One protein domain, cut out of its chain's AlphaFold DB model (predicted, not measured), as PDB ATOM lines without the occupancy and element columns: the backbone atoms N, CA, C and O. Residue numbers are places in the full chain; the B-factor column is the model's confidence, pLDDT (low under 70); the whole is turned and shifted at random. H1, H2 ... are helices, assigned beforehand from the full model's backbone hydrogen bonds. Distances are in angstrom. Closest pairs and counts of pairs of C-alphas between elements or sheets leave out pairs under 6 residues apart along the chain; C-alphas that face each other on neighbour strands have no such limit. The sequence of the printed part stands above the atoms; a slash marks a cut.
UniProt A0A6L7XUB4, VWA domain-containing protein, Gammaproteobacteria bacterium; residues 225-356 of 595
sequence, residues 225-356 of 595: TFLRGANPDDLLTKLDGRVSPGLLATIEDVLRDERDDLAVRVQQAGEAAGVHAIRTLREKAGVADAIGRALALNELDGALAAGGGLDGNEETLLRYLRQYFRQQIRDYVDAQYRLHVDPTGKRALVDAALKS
ATOM      1  N   THR A 225     149.572 145.653 174.423       68.19
ATOM      2  CA  THR A 225     149.647 146.111 175.821       68.19
ATOM      3  C   THR A 225     151.024 146.654 176.204       68.19
ATOM      4  O   THR A 225     151.081 147.609 176.962       68.19
ATOM      5  N   PHE A 226     152.114 146.094 175.666       61.66
ATOM      6  CA  PHE A 226     153.488 146.549 175.925       61.66
ATOM      7  C   PHE A 226     153.934 147.676 174.979       61.66
ATOM      8  O   PHE A 226     154.932 148.331 175.243       61.66
ATOM      9  N   LEU A 227     153.167 147.933 173.912       63.34
ATOM     10  CA  LEU A 227     153.339 149.087 173.019       63.34
ATOM     11  C   LEU A 227     152.626 150.351 173.545       63.34
ATOM     12  O   LEU A 227     152.914 151.457 173.102       63.34
ATOM     13  N   ARG A 228     151.690 150.220 174.497       58.50
ATOM     14  CA  ARG A 228     150.991 151.355 175.128       58.50
ATOM     15  C   ARG A 228     151.825 151.936 176.277       58.50
ATOM     16  O   ARG A 228     151.515 151.683 177.438       58.50
ATOM     17  N   GLY A 229     152.860 152.710 175.957       62.16
ATOM     18  CA  GLY A 229     153.645 153.423 176.978       62.16
ATOM     19  C   GLY A 229     154.957 154.052 176.506       62.16
ATOM     20  O   GLY A 229     155.457 154.949 177.172       62.16
ATOM     21  N   ALA A 230     155.487 153.624 175.360       68.94
ATOM     22  CA  ALA A 230     156.657 154.213 174.713       68.94
ATOM     23  C   ALA A 230     156.289 154.664 173.293       68.94
ATOM     24  O   ALA A 230     155.440 154.036 172.656       68.94
ATOM     25  N   ASN A 231     156.914 155.734 172.796       82.00
ATOM     26  CA  ASN A 231     156.756 156.164 171.409       82.00
ATOM     27  C   ASN A 231     157.699 155.337 170.506       82.00
ATOM     28  O   ASN A 231     158.911 155.405 170.720       82.00
ATOM     29  N   PRO A 232     157.194 154.572 169.515       81.06
ATOM     30  CA  PRO A 232     158.035 153.765 168.629       81.06
ATOM     31  C   PRO A 232     159.142 154.559 167.925       81.06
ATOM     32  O   PRO A 232     160.274 154.087 167.869       81.06
ATOM     33  N   ASP A 233     158.843 155.769 167.446       84.31
ATOM     34  CA  ASP A 233     159.796 156.561 166.658       84.31
ATOM     35  C   ASP A 233     160.910 157.178 167.529       84.31
ATOM     36  O   ASP A 233     162.060 157.279 167.100       84.31
ATOM     37  N   ASP A 234     160.601 157.523 168.786       84.94
ATOM     38  CA  ASP A 234     161.584 158.003 169.774       84.94
ATOM     39  C   ASP A 234     162.539 156.866 170.179       84.94
ATOM     40  O   ASP A 234     163.758 157.036 170.193       84.94
ATOM     41  N   LEU A 235     161.997 155.657 170.386       84.69
ATOM     42  CA  LEU A 235     162.796 154.458 170.634       84.69
ATOM     43  C   LEU A 235     163.727 154.136 169.452       84.69
ATOM     44  O   LEU A 235     164.905 153.866 169.675       84.69
ATOM     45  N   LEU A 236     163.229 154.172 168.210       87.62
ATOM     46  CA  LEU A 236     164.058 153.947 167.019       87.62
ATOM     47  C   LEU A 236     165.168 155.003 166.908       87.62
ATOM     48  O   LEU A 236     166.328 154.641 166.735       87.62
ATOM     49  N   THR A 237     164.848 156.282 167.121       87.69
ATOM     50  CA  THR A 237     165.833 157.381 167.098       87.69
ATOM     51  C   THR A 237     166.917 157.220 168.171       87.69
ATOM     52  O   THR A 237     168.087 157.490 167.918       87.69
ATOM     53  N   LYS A 238     166.565 156.742 169.373       86.44
ATOM     54  CA  LYS A 238     167.528 156.481 170.461       86.44
ATOM     55  C   LYS A 238     168.390 155.240 170.236       86.44
ATOM     56  O   LYS A 238     169.465 155.142 170.832       86.44
ATOM     57  N   LEU A 239     167.907 154.279 169.449       85.44
ATOM     58  CA  LEU A 239     168.633 153.064 169.076       85.44
ATOM     59  C   LEU A 239     169.535 153.270 167.857       85.44
ATOM     60  O   LEU A 239     170.527 152.550 167.728       85.44
ATOM     61  N   ASP A 240     169.228 154.240 166.996       85.31
ATOM     62  CA  ASP A 240     170.090 154.605 165.877       85.31
ATOM     63  C   ASP A 240     171.505 154.974 166.367       85.31
ATOM     64  O   ASP A 240     171.702 155.571 167.429       85.31
ATOM     65  N   GLY A 241     172.517 154.486 165.652       81.00
ATOM     66  CA  GLY A 241     173.922 154.531 166.070       81.00
ATOM     67  C   GLY A 241     174.304 153.701 167.314       81.00
ATOM     68  O   GLY A 241     175.498 153.547 167.572       81.00
ATOM     69  N   ARG A 242     173.353 153.137 168.081       84.06
ATOM     70  CA  ARG A 242     173.626 152.211 169.209       84.06
ATOM     71  C   ARG A 242     173.559 150.738 168.818       84.06
ATOM     72  O   ARG A 242     174.198 149.912 169.468       84.06
ATOM     73  N   VAL A 243     172.767 150.411 167.801       88.75
ATOM     74  CA  VAL A 243     172.641 149.064 167.229       88.75
ATOM     75  C   VAL A 243     172.940 149.084 165.733       88.75
ATOM     76  O   VAL A 243     172.929 150.133 165.090       88.75
ATOM     77  N   SER A 244     173.207 147.914 165.162       89.00
ATOM     78  CA  SER A 244     173.405 147.746 163.726       89.00
ATOM     79  C   SER A 244     172.142 148.124 162.923       89.00
ATOM     80  O   SER A 244     171.023 147.824 163.357       89.00
ATOM     81  N   PRO A 245     172.278 148.701 161.708       87.06
ATOM     82  CA  PRO A 245     171.127 149.078 160.880       87.06
ATOM     83  C   PRO A 245     170.178 147.910 160.561       87.06
ATOM     84  O   PRO A 245     168.965 148.089 160.491       87.06
ATOM     85  N   GLY A 246     170.717 146.691 160.422       85.12
ATOM     86  CA  GLY A 246     169.918 145.483 160.195       85.12
ATOM     87  C   GLY A 246     169.039 145.101 161.391       85.12
ATOM     88  O   GLY A 246     167.895 144.678 161.201       85.12
ATOM     89  N   LEU A 247     169.535 145.284 162.621       87.38
ATOM     90  CA  LEU A 247     168.734 145.102 163.831       87.38
ATOM     91  C   LEU A 247     167.712 146.230 164.000       87.38
ATOM     92  O   LEU A 247     166.565 145.941 164.332       87.38
ATOM     93  N   LEU A 248     168.092 147.482 163.730       88.56
ATOM     94  CA  LEU A 248     167.181 148.626 163.819       88.56
ATOM     95  C   LEU A 248     165.950 148.420 162.924       88.56
ATOM     96  O   LEU A 248     164.826 148.420 163.422       88.56
ATOM     97  N   ALA A 249     166.170 148.083 161.650       86.25
ATOM     98  CA  ALA A 249     165.097 147.740 160.721       86.25
ATOM     99  C   ALA A 249     164.294 146.499 161.171       86.25
ATOM    100  O   ALA A 249     163.117 146.375 160.882       86.25
ATOM    101  N   THR A 250     164.909 145.541 161.873       87.12
ATOM    102  CA  THR A 250     164.214 144.332 162.370       87.12
ATOM    103  C   THR A 250     163.294 144.649 163.558       87.12
ATOM    104  O   THR A 250     162.260 144.006 163.737       87.12
ATOM    105  N   ILE A 251     163.648 145.648 164.373       88.12
ATOM    106  CA  ILE A 251     162.797 146.203 165.436       88.12
ATOM    107  C   ILE A 251     161.649 147.012 164.823       88.12
ATOM    108  O   ILE A 251     160.506 146.879 165.259       88.12
ATOM    109  N   GLU A 252     161.956 147.812 163.805       88.38
ATOM    110  CA  GLU A 252     161.016 148.651 163.064       88.38
ATOM    111  C   GLU A 252     159.865 147.833 162.447       88.38
ATOM    112  O   GLU A 252     158.705 148.133 162.743       88.38
ATOM    113  N   ASP A 253     160.160 146.726 161.746       85.75
ATOM    114  CA  ASP A 253     159.152 145.783 161.221       85.75
ATOM    115  C   ASP A 253     158.157 145.324 162.306       85.75
ATOM    116  O   ASP A 253     156.940 145.303 162.107       85.75
ATOM    117  N   VAL A 254     158.666 144.958 163.493       85.94
ATOM    118  CA  VAL A 254     157.837 144.472 164.614       85.94
ATOM    119  C   VAL A 254     156.955 145.576 165.191       85.94
ATOM    120  O   VAL A 254     155.839 145.298 165.634       85.94
ATOM    121  N   LEU A 255     157.438 146.819 165.198       84.31
ATOM    122  CA  LEU A 255     156.680 147.975 165.673       84.31
ATOM    123  C   LEU A 255     155.597 148.401 164.667       84.31
ATOM    124  O   LEU A 255     154.536 148.862 165.097       84.31
ATOM    125  N   ARG A 256     155.822 148.198 163.358       83.75
ATOM    126  CA  ARG A 256     154.861 148.507 162.280       83.75
ATOM    127  C   ARG A 256     153.942 147.346 161.867       83.75
ATOM    128  O   ARG A 256     152.994 147.575 161.124       83.75
ATOM    129  N   ASP A 257     154.141 146.148 162.425       78.50
ATOM    130  CA  ASP A 257     153.420 144.898 162.096       78.50
ATOM    131  C   ASP A 257     153.709 144.360 160.671       78.50
ATOM    132  O   ASP A 257     152.927 143.589 160.103       78.50
ATOM    133  N   GLU A 258     154.875 144.714 160.118       77.81
ATOM    134  CA  GLU A 258     155.394 144.322 158.794       77.81
ATOM    135  C   GLU A 258     156.019 142.912 158.859       77.81
ATOM    136  O   GLU A 258     157.219 142.683 158.731       77.81
ATOM    137  N   ARG A 259     155.161 141.925 159.142       73.00
ATOM    138  CA  ARG A 259     155.559 140.549 159.493       73.00
ATOM    139  C   ARG A 259     156.157 139.731 158.343       73.00
ATOM    140  O   ARG A 259     156.873 138.766 158.617       73.00
ATOM    141  N   ASP A 260     155.869 140.081 157.091       68.38
ATOM    142  CA  ASP A 260     156.311 139.307 155.923       68.38
ATOM    143  C   ASP A 260     157.822 139.479 155.669       68.38
ATOM    144  O   ASP A 260     158.544 138.482 155.566       68.38
ATOM    145  N   ASP A 261     158.334 140.715 155.678       72.19
ATOM    146  CA  ASP A 261     159.763 141.014 155.483       72.19
ATOM    147  C   ASP A 261     160.632 140.479 156.631       72.19
ATOM    148  O   ASP A 261     161.719 139.921 156.422       72.19
ATOM    149  N   LEU A 262     160.107 140.547 157.854       76.88
ATOM    150  CA  LEU A 262     160.711 139.943 159.033       76.88
ATOM    151  C   LEU A 262     160.819 138.415 158.914       76.88
ATOM    152  O   LEU A 262     161.851 137.830 159.259       76.88
ATOM    153  N   ALA A 263     159.784 137.749 158.394       75.75
ATOM    154  CA  ALA A 263     159.821 136.310 158.164       75.75
ATOM    155  C   ALA A 263     160.856 135.922 157.091       75.75
ATOM    156  O   ALA A 263     161.566 134.928 157.272       75.75
ATOM    157  N   VAL A 264     161.000 136.721 156.025       78.88
ATOM    158  CA  VAL A 264     162.029 136.532 154.986       78.88
ATOM    159  C   VAL A 264     163.439 136.662 155.572       78.88
ATOM    160  O   VAL A 264     164.260 135.762 155.378       78.88
ATOM    161  N   ARG A 265     163.717 137.716 156.354       81.31
ATOM    162  CA  ARG A 265     165.019 137.900 157.029       81.31
ATOM    163  C   ARG A 265     165.374 136.733 157.946       81.31
ATOM    164  O   ARG A 265     166.507 136.251 157.945       81.31
ATOM    165  N   VAL A 266     164.404 136.239 158.713       83.19
ATOM    166  CA  VAL A 266     164.607 135.119 159.646       83.19
ATOM    167  C   VAL A 266     164.817 133.800 158.902       83.19
ATOM    168  O   VAL A 266     165.624 132.983 159.343       83.19
ATOM    169  N   GLN A 267     164.165 133.604 157.752       80.38
ATOM    170  CA  GLN A 267     164.428 132.460 156.882       80.38
ATOM    171  C   GLN A 267     165.855 132.502 156.315       80.38
ATOM    172  O   GLN A 267     166.559 131.501 156.406       80.38
ATOM    173  N   GLN A 268     166.315 133.649 155.803       81.81
ATOM    174  CA  GLN A 268     167.689 133.818 155.302       81.81
ATOM    175  C   GLN A 268     168.734 133.568 156.406       81.81
ATOM    176  O   GLN A 268     169.695 132.823 156.207       81.81
ATOM    177  N   ALA A 269     168.510 134.114 157.607       85.00
ATOM    178  CA  ALA A 269     169.339 133.839 158.781       85.00
ATOM    179  C   ALA A 269     169.308 132.350 159.185       85.00
ATOM    180  O   ALA A 269     170.333 131.793 159.578       85.00
ATOM    181  N   GLY A 270     168.154 131.686 159.056       84.12
ATOM    182  CA  GLY A 270     167.980 130.246 159.259       84.12
ATOM    183  C   GLY A 270     168.764 129.388 158.269       84.12
ATOM    184  O   GLY A 270     169.399 128.411 158.672       84.12
ATOM    185  N   GLU A 271     168.769 129.761 156.990       81.00
ATOM    186  CA  GLU A 271     169.554 129.089 155.952       81.00
ATOM    187  C   GLU A 271     171.059 129.231 156.211       81.00
ATOM    188  O   GLU A 271     171.762 128.219 156.247       81.00
ATOM    189  N   ALA A 272     171.535 130.447 156.500       81.44
ATOM    190  CA  ALA A 272     172.931 130.706 156.859       81.44
ATOM    191  C   ALA A 272     173.364 129.972 158.146       81.44
ATOM    192  O   ALA A 272     174.491 129.487 158.241       81.44
ATOM    193  N   ALA A 273     172.460 129.833 159.122       84.75
ATOM    194  CA  ALA A 273     172.681 129.072 160.353       84.75
ATOM    195  C   ALA A 273     172.539 127.542 160.187       84.75
ATOM    196  O   ALA A 273     172.728 126.803 161.155       84.75
ATOM    197  N   GLY A 274     172.195 127.048 158.992       82.12
ATOM    198  CA  GLY A 274     172.067 125.617 158.714       82.12
ATOM    199  C   GLY A 274     170.840 124.953 159.353       82.12
ATOM    200  O   GLY A 274     170.914 123.785 159.732       82.12
ATOM    201  N   VAL A 275     169.699 125.647 159.461       80.25
ATOM    202  CA  VAL A 275     168.474 125.129 160.112       80.25
ATOM    203  C   VAL A 275     167.965 123.802 159.522       80.25
ATOM    204  O   VAL A 275     167.426 122.962 160.241       80.25
ATOM    205  N   HIS A 276     168.214 123.548 158.235       72.69
ATOM    206  CA  HIS A 276     167.868 122.289 157.563       72.69
ATOM    207  C   HIS A 276     168.820 121.121 157.891       72.69
ATOM    208  O   HIS A 276     168.496 119.968 157.613       72.69
ATOM    209  N   ALA A 277     169.991 121.398 158.473       72.25
ATOM    210  CA  ALA A 277     170.988 120.396 158.849       72.25
ATOM    211  C   ALA A 277     170.812 119.861 160.281       72.25
ATOM    212  O   ALA A 277     171.540 118.943 160.665       72.25
ATOM    213  N   ILE A 278     169.854 120.389 161.058       76.44
ATOM    214  CA  ILE A 278     169.548 119.897 162.409       76.44
ATOM    215  C   ILE A 278     169.144 118.421 162.328       76.44
ATOM    216  O   ILE A 278     168.234 118.050 161.590       76.44
ATOM    217  N   ARG A 279     169.799 117.577 163.126       67.44
ATOM    218  CA  ARG A 279     169.529 116.137 163.261       67.44
ATOM    219  C   ARG A 279     169.182 115.742 164.693       67.44
ATOM    220  O   ARG A 279     168.522 114.721 164.882       67.44
ATOM    221  N   THR A 280     169.591 116.520 165.697       66.12
ATOM    222  CA  THR A 280     169.343 116.210 167.115       66.12
ATOM    223  C   THR A 280     168.722 117.370 167.895       66.12
ATOM    224  O   THR A 280     168.893 118.544 167.572       66.12
ATOM    225  N   LEU A 281     168.029 117.054 168.996       63.66
ATOM    226  CA  LEU A 281     167.467 118.070 169.898       63.66
ATOM    227  C   LEU A 281     168.529 118.982 170.543       63.66
ATOM    228  O   LEU A 281     168.187 120.081 170.966       63.66
ATOM    229  N   ARG A 282     169.797 118.548 170.634       65.44
ATOM    230  CA  ARG A 282     170.880 119.348 171.236       65.44
ATOM    231  C   ARG A 282     171.332 120.481 170.312       65.44
ATOM    232  O   ARG A 282     171.692 121.547 170.798       65.44
ATOM    233  N   GLU A 283     171.278 120.265 169.000       74.00
ATOM    234  CA  GLU A 283     171.644 121.263 167.986       74.00
ATOM    235  C   GLU A 283     170.646 122.428 167.914       74.00
ATOM    236  O   GLU A 283     171.052 123.548 167.616       74.00
ATOM    237  N   LYS A 284     169.365 122.203 168.251       74.44
ATOM    238  CA  LYS A 284     168.306 123.229 168.200       74.44
ATOM    239  C   LYS A 284     168.673 124.534 168.902       74.44
ATOM    240  O   LYS A 284     168.477 125.600 168.331       74.44
ATOM    241  N   ALA A 285     169.189 124.447 170.130       75.25
ATOM    242  CA  ALA A 285     169.568 125.626 170.905       75.25
ATOM    243  C   ALA A 285     170.706 126.394 170.212       75.25
ATOM    244  O   ALA A 285     170.589 127.592 169.989       75.25
ATOM    245  N   GLY A 286     171.745 125.680 169.763       81.88
ATOM    246  CA  GLY A 286     172.875 126.280 169.051       81.88
ATOM    247  C   GLY A 286     172.484 126.953 167.730       81.88
ATOM    248  O   GLY A 286     173.024 128.013 167.419       81.88
ATOM    249  N   VAL A 287     171.524 126.387 166.987       84.69
ATOM    250  CA  VAL A 287     170.993 127.004 165.758       84.69
ATOM    251  C   VAL A 287     170.099 128.206 166.069       84.69
ATOM    252  O   VAL A 287     170.253 129.238 165.425       84.69
ATOM    253  N   ALA A 288     169.226 128.135 167.078       85.75
ATOM    254  CA  ALA A 288     168.432 129.291 167.506       85.75
ATOM    255  C   ALA A 288     169.329 130.466 167.948       85.75
ATOM    256  O   ALA A 288     169.089 131.608 167.558       85.75
ATOM    257  N   ASP A 289     170.410 130.183 168.678       83.44
ATOM    258  CA  ASP A 289     171.402 131.188 169.067       83.44
ATOM    259  C   ASP A 289     172.209 131.710 167.863       83.44
ATOM    260  O   ASP A 289     172.587 132.880 167.835       83.44
ATOM    261  N   ALA A 290     172.478 130.873 166.852       86.81
ATOM    262  CA  ALA A 290     173.146 131.287 165.616       86.81
ATOM    263  C   ALA A 290     172.273 132.222 164.767       86.81
ATOM    264  O   ALA A 290     172.764 133.261 164.331       86.81
ATOM    265  N   ILE A 291     170.979 131.917 164.614       88.44
ATOM    266  CA  ILE A 291     169.997 132.807 163.972       88.44
ATOM    267  C   ILE A 291     169.906 134.128 164.743       88.44
ATOM    268  O   ILE A 291     169.935 135.200 164.143       88.44
ATOM    269  N   GLY A 292     169.874 134.071 166.080       87.44
ATOM    270  CA  GLY A 292     169.852 135.268 166.917       87.44
ATOM    271  C   GLY A 292     171.082 136.168 166.749       87.44
ATOM    272  O   GLY A 292     170.929 137.386 166.752       87.44
ATOM    273  N   ARG A 293     172.276 135.591 166.548       87.00
ATOM    274  CA  ARG A 293     173.502 136.344 166.219       87.00
ATOM    275  C   ARG A 293     173.502 136.887 164.790       87.00
ATOM    276  O   ARG A 293     173.955 138.004 164.585       87.00
ATOM    277  N   ALA A 294     172.989 136.135 163.816       87.69
ATOM    278  CA  ALA A 294     172.871 136.598 162.429       87.69
ATOM    279  C   ALA A 294     171.905 137.793 162.291       87.69
ATOM    280  O   ALA A 294     172.117 138.662 161.453       87.69
ATOM    281  N   LEU A 295     170.890 137.865 163.159       87.69
ATOM    282  CA  LEU A 295     169.978 139.006 163.312       87.69
ATOM    283  C   LEU A 295     170.467 140.039 164.352       87.69
ATOM    284  O   LEU A 295     169.684 140.880 164.789       87.69
ATOM    285  N   ALA A 296     171.727 139.946 164.793       88.81
ATOM    286  CA  ALA A 296     172.385 140.845 165.745       88.81
ATOM    287  C   ALA A 296     171.662 141.066 167.098       88.81
ATOM    288  O   ALA A 296     171.992 141.987 167.842       88.81
ATOM    289  N   LEU A 297     170.731 140.191 167.503       85.94
ATOM    290  CA  LEU A 297     169.889 140.358 168.704       85.94
ATOM    291  C   LEU A 297     170.665 140.443 170.031       85.94
ATOM    292  O   LEU A 297     170.090 140.806 171.058       85.94
ATOM    293  N   ASN A 298     171.950 140.085 170.041       85.12
ATOM    294  CA  ASN A 298     172.861 140.306 171.166       85.12
ATOM    295  C   ASN A 298     173.147 141.797 171.426       85.12
ATOM    296  O   ASN A 298     173.449 142.162 172.558       85.12
ATOM    297  N   GLU A 299     173.016 142.669 170.427       87.56
ATOM    298  CA  GLU A 299     173.182 144.119 170.588       87.56
ATOM    299  C   GLU A 299     172.071 144.726 171.461       87.56
ATOM    300  O   GLU A 299     172.323 145.685 172.186       87.56
ATOM    301  N   LEU A 300     170.881 144.104 171.515       85.00
ATOM    302  CA  LEU A 300     169.813 144.475 172.459       85.00
ATOM    303  C   LEU A 300     170.251 144.334 173.924       85.00
ATOM    304  O   LEU A 300     169.827 145.120 174.770       85.00
ATOM    305  N   ASP A 301     171.083 143.336 174.241       82.25
ATOM    306  CA  ASP A 301     171.619 143.167 175.595       82.25
ATOM    307  C   ASP A 301     172.637 144.275 175.921       82.25
ATOM    308  O   ASP A 301     172.667 144.755 177.053       82.25
ATOM    309  N   GLY A 302     173.402 144.744 174.927       82.25
ATOM    310  CA  GLY A 302     174.282 145.912 175.049       82.25
ATOM    311  C   GLY A 302     173.512 147.225 175.222       82.25
ATOM    312  O   GLY A 302     173.806 147.991 176.137       82.25
ATOM    313  N   ALA A 303     172.475 147.454 174.410       82.12
ATOM    314  CA  ALA A 303     171.616 148.636 174.496       82.12
ATOM    315  C   ALA A 303     170.894 148.743 175.854       82.12
ATOM    316  O   ALA A 303     170.779 149.838 176.402       82.12
ATOM    317  N   LEU A 304     170.467 147.608 176.425       80.38
ATOM    318  CA  LEU A 304     169.897 147.533 177.776       80.38
ATOM    319  C   LEU A 304     170.945 147.709 178.890       80.38
ATOM    320  O   LEU A 304     170.620 148.242 179.945       80.38
ATOM    321  N   ALA A 305     172.189 147.263 178.686       78.50
ATOM    322  CA  ALA A 305     173.261 147.392 179.678       78.50
ATOM    323  C   ALA A 305     173.897 148.795 179.719       78.50
ATOM    324  O   ALA A 305     174.453 149.179 180.746       78.50
ATOM    325  N   ALA A 306     173.807 149.564 178.629       74.44
ATOM    326  CA  ALA A 306     174.404 150.896 178.515       74.44
ATOM    327  C   ALA A 306     173.769 151.960 179.439       74.44
ATOM    328  O   ALA A 306     174.366 153.016 179.631       74.44
ATOM    329  N   GLY A 307     172.580 151.705 180.005       60.69
ATOM    330  CA  GLY A 307     172.035 152.395 181.189       60.69
ATOM    331  C   GLY A 307     171.765 153.907 181.099       60.69
ATOM    332  O   GLY A 307     171.369 154.500 182.098       60.69
ATOM    333  N   GLY A 308     171.982 154.548 179.947       61.31
ATOM    334  CA  GLY A 308     171.830 155.996 179.773       61.31
ATOM    335  C   GLY A 308     171.101 156.372 178.485       61.31
ATOM    336  O   GLY A 308     171.602 156.134 177.383       61.31
ATOM    337  N   GLY A 309     169.932 157.006 178.615       69.88
ATOM    338  CA  GLY A 309     169.188 157.622 177.504       69.88
ATOM    339  C   GLY A 309     167.900 156.916 177.062       69.88
ATOM    340  O   GLY A 309     167.322 157.342 176.068       69.88
ATOM    341  N   LEU A 310     167.452 155.881 177.776       78.38
ATOM    342  CA  LEU A 310     166.141 155.244 177.595       78.38
ATOM    343  C   LEU A 310     165.270 155.509 178.832       78.38
ATOM    344  O   LEU A 310     165.778 155.508 179.952       78.38
ATOM    345  N   ASP A 311     163.972 155.725 178.636       79.31
ATOM    346  CA  ASP A 311     162.981 155.797 179.715       79.31
ATOM    347  C   ASP A 311     162.583 154.393 180.222       79.31
ATOM    348  O   ASP A 311     162.716 153.384 179.522       79.31
ATOM    349  N   GLY A 312     162.027 154.304 181.434       78.31
ATOM    350  CA  GLY A 312     161.603 153.042 182.047       78.31
ATOM    351  C   GLY A 312     160.560 152.266 181.227       78.31
ATOM    352  O   GLY A 312     160.542 151.028 181.260       78.31
ATOM    353  N   ASN A 313     159.729 152.962 180.442       80.25
ATOM    354  CA  ASN A 313     158.808 152.333 179.492       80.25
ATOM    355  C   ASN A 313     159.539 151.774 178.259       80.25
ATOM    356  O   ASN A 313     159.215 150.676 177.799       80.25
ATOM    357  N   GLU A 314     160.553 152.479 177.758       82.62
ATOM    358  CA  GLU A 314     161.364 152.083 176.600       82.62
ATOM    359  C   GLU A 314     162.241 150.870 176.914       82.62
ATOM    360  O   GLU A 314     162.258 149.902 176.152       82.62
ATOM    361  N   GLU A 315     162.889 150.849 178.083       81.06
ATOM    362  CA  GLU A 315     163.599 149.660 178.561       81.06
ATOM    363  C   GLU A 315     162.657 148.457 178.703       81.06
ATOM    364  O   GLU A 315     163.016 147.324 178.375       81.06
ATOM    365  N   THR A 316     161.437 148.680 179.196       81.56
ATOM    366  CA  THR A 316     160.441 147.613 179.363       81.56
ATOM    367  C   THR A 316     159.978 147.066 178.011       81.56
ATOM    368  O   THR A 316     159.873 145.844 177.855       81.56
ATOM    369  N   LEU A 317     159.793 147.934 177.010       81.88
ATOM    370  CA  LEU A 317     159.507 147.544 175.632       81.88
ATOM    371  C   LEU A 317     160.684 146.778 174.998       81.88
ATOM    372  O   LEU A 317     160.470 145.707 174.436       81.88
ATOM    373  N   LEU A 318     161.928 147.232 175.160       84.62
ATOM    374  CA  LEU A 318     163.118 146.517 174.674       84.62
ATOM    375  C   LEU A 318     163.286 145.134 175.314       84.62
ATOM    376  O   LEU A 318     163.553 144.150 174.617       84.62
ATOM    377  N   ARG A 319     163.072 145.017 176.632       82.75
ATOM    378  CA  ARG A 319     163.079 143.721 177.335       82.75
ATOM    379  C   ARG A 319     161.998 142.781 176.784       82.75
ATOM    380  O   ARG A 319     162.284 141.593 176.610       82.75
ATOM    381  N   TYR A 320     160.805 143.304 176.474       83.25
ATOM    382  CA  TYR A 320     159.724 142.556 175.824       83.25
ATOM    383  C   TYR A 320     160.100 142.119 174.398       83.25
ATOM    384  O   TYR A 320     160.012 140.929 174.093       83.25
ATOM    385  N   LEU A 321     160.575 143.038 173.550       84.25
ATOM    386  CA  LEU A 321     160.985 142.758 172.169       84.25
ATOM    387  C   LEU A 321     162.070 141.678 172.123       84.25
ATOM    388  O   LEU A 321     161.917 140.685 171.416       84.25
ATOM    389  N   ARG A 322     163.108 141.783 172.962       85.81
ATOM    390  CA  ARG A 322     164.150 140.751 173.107       85.81
ATOM    391  C   ARG A 322     163.565 139.372 173.445       85.81
ATOM    392  O   ARG A 322     164.003 138.363 172.890       85.81
ATOM    393  N   GLN A 323     162.598 139.301 174.363       81.69
ATOM    394  CA  GLN A 323     161.939 138.039 174.718       81.69
ATOM    395  C   GLN A 323     161.080 137.500 173.565       81.69
ATOM    396  O   GLN A 323     161.099 136.294 173.311       81.69
ATOM    397  N   TYR A 324     160.374 138.384 172.859       83.75
ATOM    398  CA  TYR A 324     159.549 138.077 171.694       83.75
ATOM    399  C   TYR A 324     160.386 137.529 170.525       83.75
ATOM    400  O   TYR A 324     160.124 136.409 170.088       83.75
ATOM    401  N   PHE A 325     161.459 138.216 170.108       84.12
ATOM    402  CA  PHE A 325     162.390 137.728 169.078       84.12
ATOM    403  C   PHE A 325     162.969 136.352 169.430       84.12
ATOM    404  O   PHE A 325     162.912 135.422 168.625       84.12
ATOM    405  N   ARG A 326     163.464 136.184 170.667       83.56
ATOM    406  CA  ARG A 326     163.990 134.895 171.150       83.56
ATOM    407  C   ARG A 326     162.940 133.780 171.127       83.56
ATOM    408  O   ARG A 326     163.308 132.625 170.936       83.56
ATOM    409  N   GLN A 327     161.664 134.096 171.350       77.75
ATOM    410  CA  GLN A 327     160.585 133.112 171.291       77.75
ATOM    411  C   GLN A 327     160.247 132.732 169.846       77.75
ATOM    412  O   GLN A 327     160.307 131.553 169.514       77.75
ATOM    413  N   GLN A 328     160.023 133.713 168.971       80.12
ATOM    414  CA  GLN A 328     159.688 133.475 167.564       80.12
ATOM    415  C   GLN A 328     160.791 132.708 166.807       80.12
ATOM    416  O   GLN A 328     160.484 131.830 166.003       80.12
ATOM    417  N   ILE A 329     162.074 132.955 167.110       84.94
ATOM    418  CA  ILE A 329     163.193 132.177 166.545       84.94
ATOM    419  C   ILE A 329     163.175 130.721 167.031       84.94
ATOM    420  O   ILE A 329     163.402 129.811 166.234       84.94
ATOM    421  N   ARG A 330     162.877 130.468 168.316       80.81
ATOM    422  CA  ARG A 330     162.720 129.092 168.822       80.81
ATOM    423  C   ARG A 330     161.562 128.378 168.139       80.81
ATOM    424  O   ARG A 330     161.745 127.249 167.699       80.81
ATOM    425  N   ASP A 331     160.416 129.042 168.014       73.31
ATOM    426  CA  ASP A 331     159.222 128.470 167.387       73.31
ATOM    427  C   ASP A 331     159.467 128.147 165.903       73.31
ATOM    428  O   ASP A 331     159.081 127.075 165.434       73.31
ATOM    429  N   TYR A 332     160.205 129.004 165.187       81.06
ATOM    430  CA  TYR A 332     160.679 128.745 163.823       81.06
ATOM    431  C   TYR A 332     161.609 127.522 163.739       81.06
ATOM    432  O   TYR A 332     161.353 126.606 162.956       81.06
ATOM    433  N   VAL A 333     162.654 127.455 164.575       82.38
ATOM    434  CA  VAL A 333     163.599 126.320 164.609       82.38
ATOM    435  C   VAL A 333     162.896 125.009 164.983       82.38
ATOM    436  O   VAL A 333     163.180 123.958 164.402       82.38
ATOM    437  N   ASP A 334     161.943 125.050 165.916       72.88
ATOM    438  CA  ASP A 334     161.130 123.891 166.287       72.88
ATOM    439  C   ASP A 334     160.214 123.433 165.150       72.88
ATOM    440  O   ASP A 334     160.029 122.224 164.964       72.88
ATOM    441  N   ALA A 335     159.664 124.363 164.373       72.38
ATOM    442  CA  ALA A 335     158.836 124.045 163.222       72.38
ATOM    443  C   ALA A 335     159.669 123.415 162.085       72.38
ATOM    444  O   ALA A 335     159.306 122.336 161.598       72.38
ATOM    445  N   GLN A 336     160.833 123.991 161.759       75.94
ATOM    446  CA  GLN A 336     161.769 123.451 160.760       75.94
ATOM    447  C   GLN A 336     162.277 122.054 161.153       75.94
ATOM    448  O   GLN A 336     162.270 121.126 160.341       75.94
ATOM    449  N   TYR A 337     162.622 121.843 162.429       74.31
ATOM    450  CA  TYR A 337     162.980 120.517 162.943       74.31
ATOM    451  C   TYR A 337     161.858 119.487 162.744       74.31
ATOM    452  O   TYR A 337     162.124 118.340 162.375       74.31
ATOM    453  N   ARG A 338     160.596 119.883 162.967       68.69
ATOM    454  CA  ARG A 338     159.434 119.013 162.730       68.69
ATOM    455  C   ARG A 338     159.270 118.675 161.242       68.69
ATOM    456  O   ARG A 338     158.883 117.554 160.955       68.69
ATOM    457  N   LEU A 339     159.603 119.558 160.292       69.69
ATOM    458  CA  LEU A 339     159.566 119.215 158.855       69.69
ATOM    459  C   LEU A 339     160.669 118.246 158.419       69.69
ATOM    460  O   LEU A 339     160.449 117.433 157.522       69.69
ATOM    461  N   HIS A 340     161.862 118.348 159.005       65.38
ATOM    462  CA  HIS A 340     163.036 117.639 158.491       65.38
ATOM    463  C   HIS A 340     163.387 116.362 159.262       65.38
ATOM    464  O   HIS A 340     163.770 115.374 158.637       65.38
ATOM    465  N   VAL A 341     163.229 116.346 160.589       60.25
ATOM    466  CA  VAL A 341     163.679 115.235 161.451       60.25
ATOM    467  C   VAL A 341     162.520 114.365 161.934       60.25
ATOM    468  O   VAL A 341     162.701 113.160 162.147       60.25
ATOM    469  N   ASP A 342     161.334 114.956 162.106       57.19
ATOM    470  CA  ASP A 342     160.176 114.254 162.663       57.19
ATOM    471  C   ASP A 342     158.795 114.725 162.146       57.19
ATOM    472  O   ASP A 342     157.994 115.294 162.896       57.19
ATOM    473  N   PRO A 343     158.445 114.450 160.877       53.62
ATOM    474  CA  PRO A 343     157.216 114.991 160.281       53.62
ATOM    475  C   PRO A 343     155.955 114.280 160.763       53.62
ATOM    476  O   PRO A 343     154.882 114.876 160.849       53.62
ATOM    477  N   THR A 344     156.086 113.007 161.142       52.19
ATOM    478  CA  THR A 344     154.996 112.233 161.752       52.19
ATOM    479  C   THR A 344     154.821 112.523 163.246       52.19
ATOM    480  O   THR A 344     153.924 111.956 163.864       52.19
ATOM    481  N   GLY A 345     155.674 113.363 163.845       49.12
ATOM    482  CA  GLY A 345     155.695 113.628 165.284       49.12
ATOM    483  C   GLY A 345     156.221 112.464 166.134       49.12
ATOM    484  O   GLY A 345     156.375 112.622 167.338       49.12
ATOM    485  N   LYS A 346     156.487 111.284 165.553       47.41
ATOM    486  CA  LYS A 346     156.787 110.038 166.279       47.41
ATOM    487  C   LYS A 346     158.138 110.044 166.988       47.41
ATOM    488  O   LYS A 346     158.255 109.434 168.046       47.41
ATOM    489  N   ARG A 347     159.164 110.699 166.445       46.81
ATOM    490  CA  ARG A 347     160.486 110.780 167.086       46.81
ATOM    491  C   ARG A 347     160.521 111.807 168.203       46.81
ATOM    492  O   ARG A 347     161.112 111.503 169.222       46.81
ATOM    493  N   ALA A 348     159.867 112.953 168.069       46.19
ATOM    494  CA  ALA A 348     159.671 113.904 169.152       46.19
ATOM    495  C   ALA A 348     158.686 113.352 170.188       46.19
ATOM    496  O   ALA A 348     158.927 113.570 171.361       46.19
ATOM    497  N   LEU A 349     157.667 112.572 169.801       40.38
ATOM    498  CA  LEU A 349     156.821 111.785 170.716       40.38
ATOM    499  C   LEU A 349     157.648 110.762 171.511       40.38
ATOM    500  O   LEU A 349     157.435 110.619 172.707       40.38
ATOM    501  N   VAL A 350     158.603 110.065 170.883       40.62
ATOM    502  CA  VAL A 350     159.468 109.078 171.562       40.62
ATOM    503  C   VAL A 350     160.564 109.744 172.396       40.62
ATOM    504  O   VAL A 350     160.796 109.329 173.527       40.62
ATOM    505  N   ASP A 351     161.214 110.796 171.898       41.69
ATOM    506  CA  ASP A 351     162.211 111.546 172.667       41.69
ATOM    507  C   ASP A 351     161.545 112.358 173.790       41.69
ATOM    508  O   ASP A 351     162.146 112.506 174.846       41.69
ATOM    509  N   ALA A 352     160.287 112.790 173.634       40.97
ATOM    510  CA  ALA A 352     159.431 113.257 174.725       40.97
ATOM    511  C   ALA A 352     159.084 112.102 175.676       40.97
ATOM    512  O   ALA A 352     159.359 112.196 176.860       40.97
ATOM    513  N   ALA A 353     158.617 110.942 175.214       37.69
ATOM    514  CA  ALA A 353     158.377 109.797 176.102       37.69
ATOM    515  C   ALA A 353     159.639 109.343 176.885       37.69
ATOM    516  O   ALA A 353     159.526 108.742 177.955       37.69
ATOM    517  N   LEU A 354     160.843 109.656 176.386       41.72
ATOM    518  CA  LEU A 354     162.133 109.383 177.033       41.72
ATOM    519  C   LEU A 354     162.705 110.559 177.863       41.72
ATOM    520  O   LEU A 354     163.440 110.300 178.823       41.72
ATOM    521  N   LYS A 355     162.400 111.822 177.525       44.56
ATOM    522  CA  LYS A 355     162.973 113.044 178.146       44.56
ATOM    523  C   LYS A 355     161.957 113.960 178.831       44.56
ATOM    524  O   LYS A 355     162.376 114.793 179.630       44.56
ATOM    525  N   SER A 356     160.664 113.825 178.553       44.03
ATOM    526  CA  SER A 356     159.599 114.582 179.208       44.03
ATOM    527  C   SER A 356     159.582 114.254 180.688       44.03
ATOM    528  O   SER A 356     159.175 113.172 181.113       44.03
TER     529      SER A 356
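Overview. This is residues 225 to 356 of the 595 residues of the protein "VWA domain-containing protein" of Gammaproteobacteria bacterium (UniProt A0A6L7XUB4). One long helix, H6, runs nearly the full length of an elongated body, with H4 and H5 packed on it and the chain of H1, H2 and H3 folding back and forth near it. H1 and H2 lie crosswise near the first half of H6, H3 and H4 slant past it farther along, and H7 lies past its last residue, touching no helix. The printed part has 132 residues with seven named helices, H1 to H7 in chain order, and no named strand; the class is all helix. It is only just compact, close to loose, with a radius of gyration of the C-alphas of 16.8 A and spans of 49 by 28 by 25 A.

Arrangement. H6, residues 312 to 340, touches H4, residues 283 to 294, with its residues 326 to 337 alone, at a steep tilt of 49 degrees, opposite ways; the closest C-alphas, of Ala 288 and Arg 330, are 5.9 A apart. With residues 315 to 322 alone H6 touches H5, residues 299 to 305, in a hairpin at 34 degrees, a shallow tilt only just short of steep; the closest C-alphas, of Leu 304 and Glu 315, are 6.7 A apart. H3, residues 259 to 272, touches H4 with residues 266 to 272 alone, at a steep tilt of 64 degrees; the closest C-alphas, of Ala 269 and Ile 291, are 5.3 A apart. H2, residues 245 to 256, and H3 form a hairpin at 36 degrees, only just steep; residues 250 to 254 of H2 touch residues 259 to 262 of H3, and the closest C-alphas, of Asp 253 and Leu 262, are 6.4 A apart. H1, residues 232 to 239, and H2 form a hairpin at a shallow tilt of 16 degrees, with the C-alphas of Pro 232 and Leu 255 closest at 6.6 A. H1 and H6 are close but not clearly touching and about perpendicular, at 89 degrees; their closest C-alphas, of Leu 235 and Glu 314, are 6.6 A apart. H7, residues 346 to 355, is only just apart from H6, at 8.2 A. Every O i to N i+4 pair is within hydrogen-bond range in H1, H3, H4, H5, H6 and H7, and 7 of 8 in H2.

Along the chain. H6 is 42.5 A long, from C-alpha 312 at (161.603, 153.042, 182.047) to C-alpha 340 at (163.036, 117.639, 158.491). H3 measures 20.1 A, H4 16.4 A and H2 16.3 A. H1 begins at C-alpha 232, (158.035, 153.765, 168.629), and H7 ends at C-alpha 355, (162.973, 113.044, 178.146).

Size, cuts and confidence. The two C-alphas farthest apart, of Gly 309 and Lys 346, are 50.4 A apart. The printed part has no cut, and no link is long. The mean pLDDT of the printed part is 75.7; it is under 70 in 33 residues, among them residues 338 to 356, and H7 has a mean of 43.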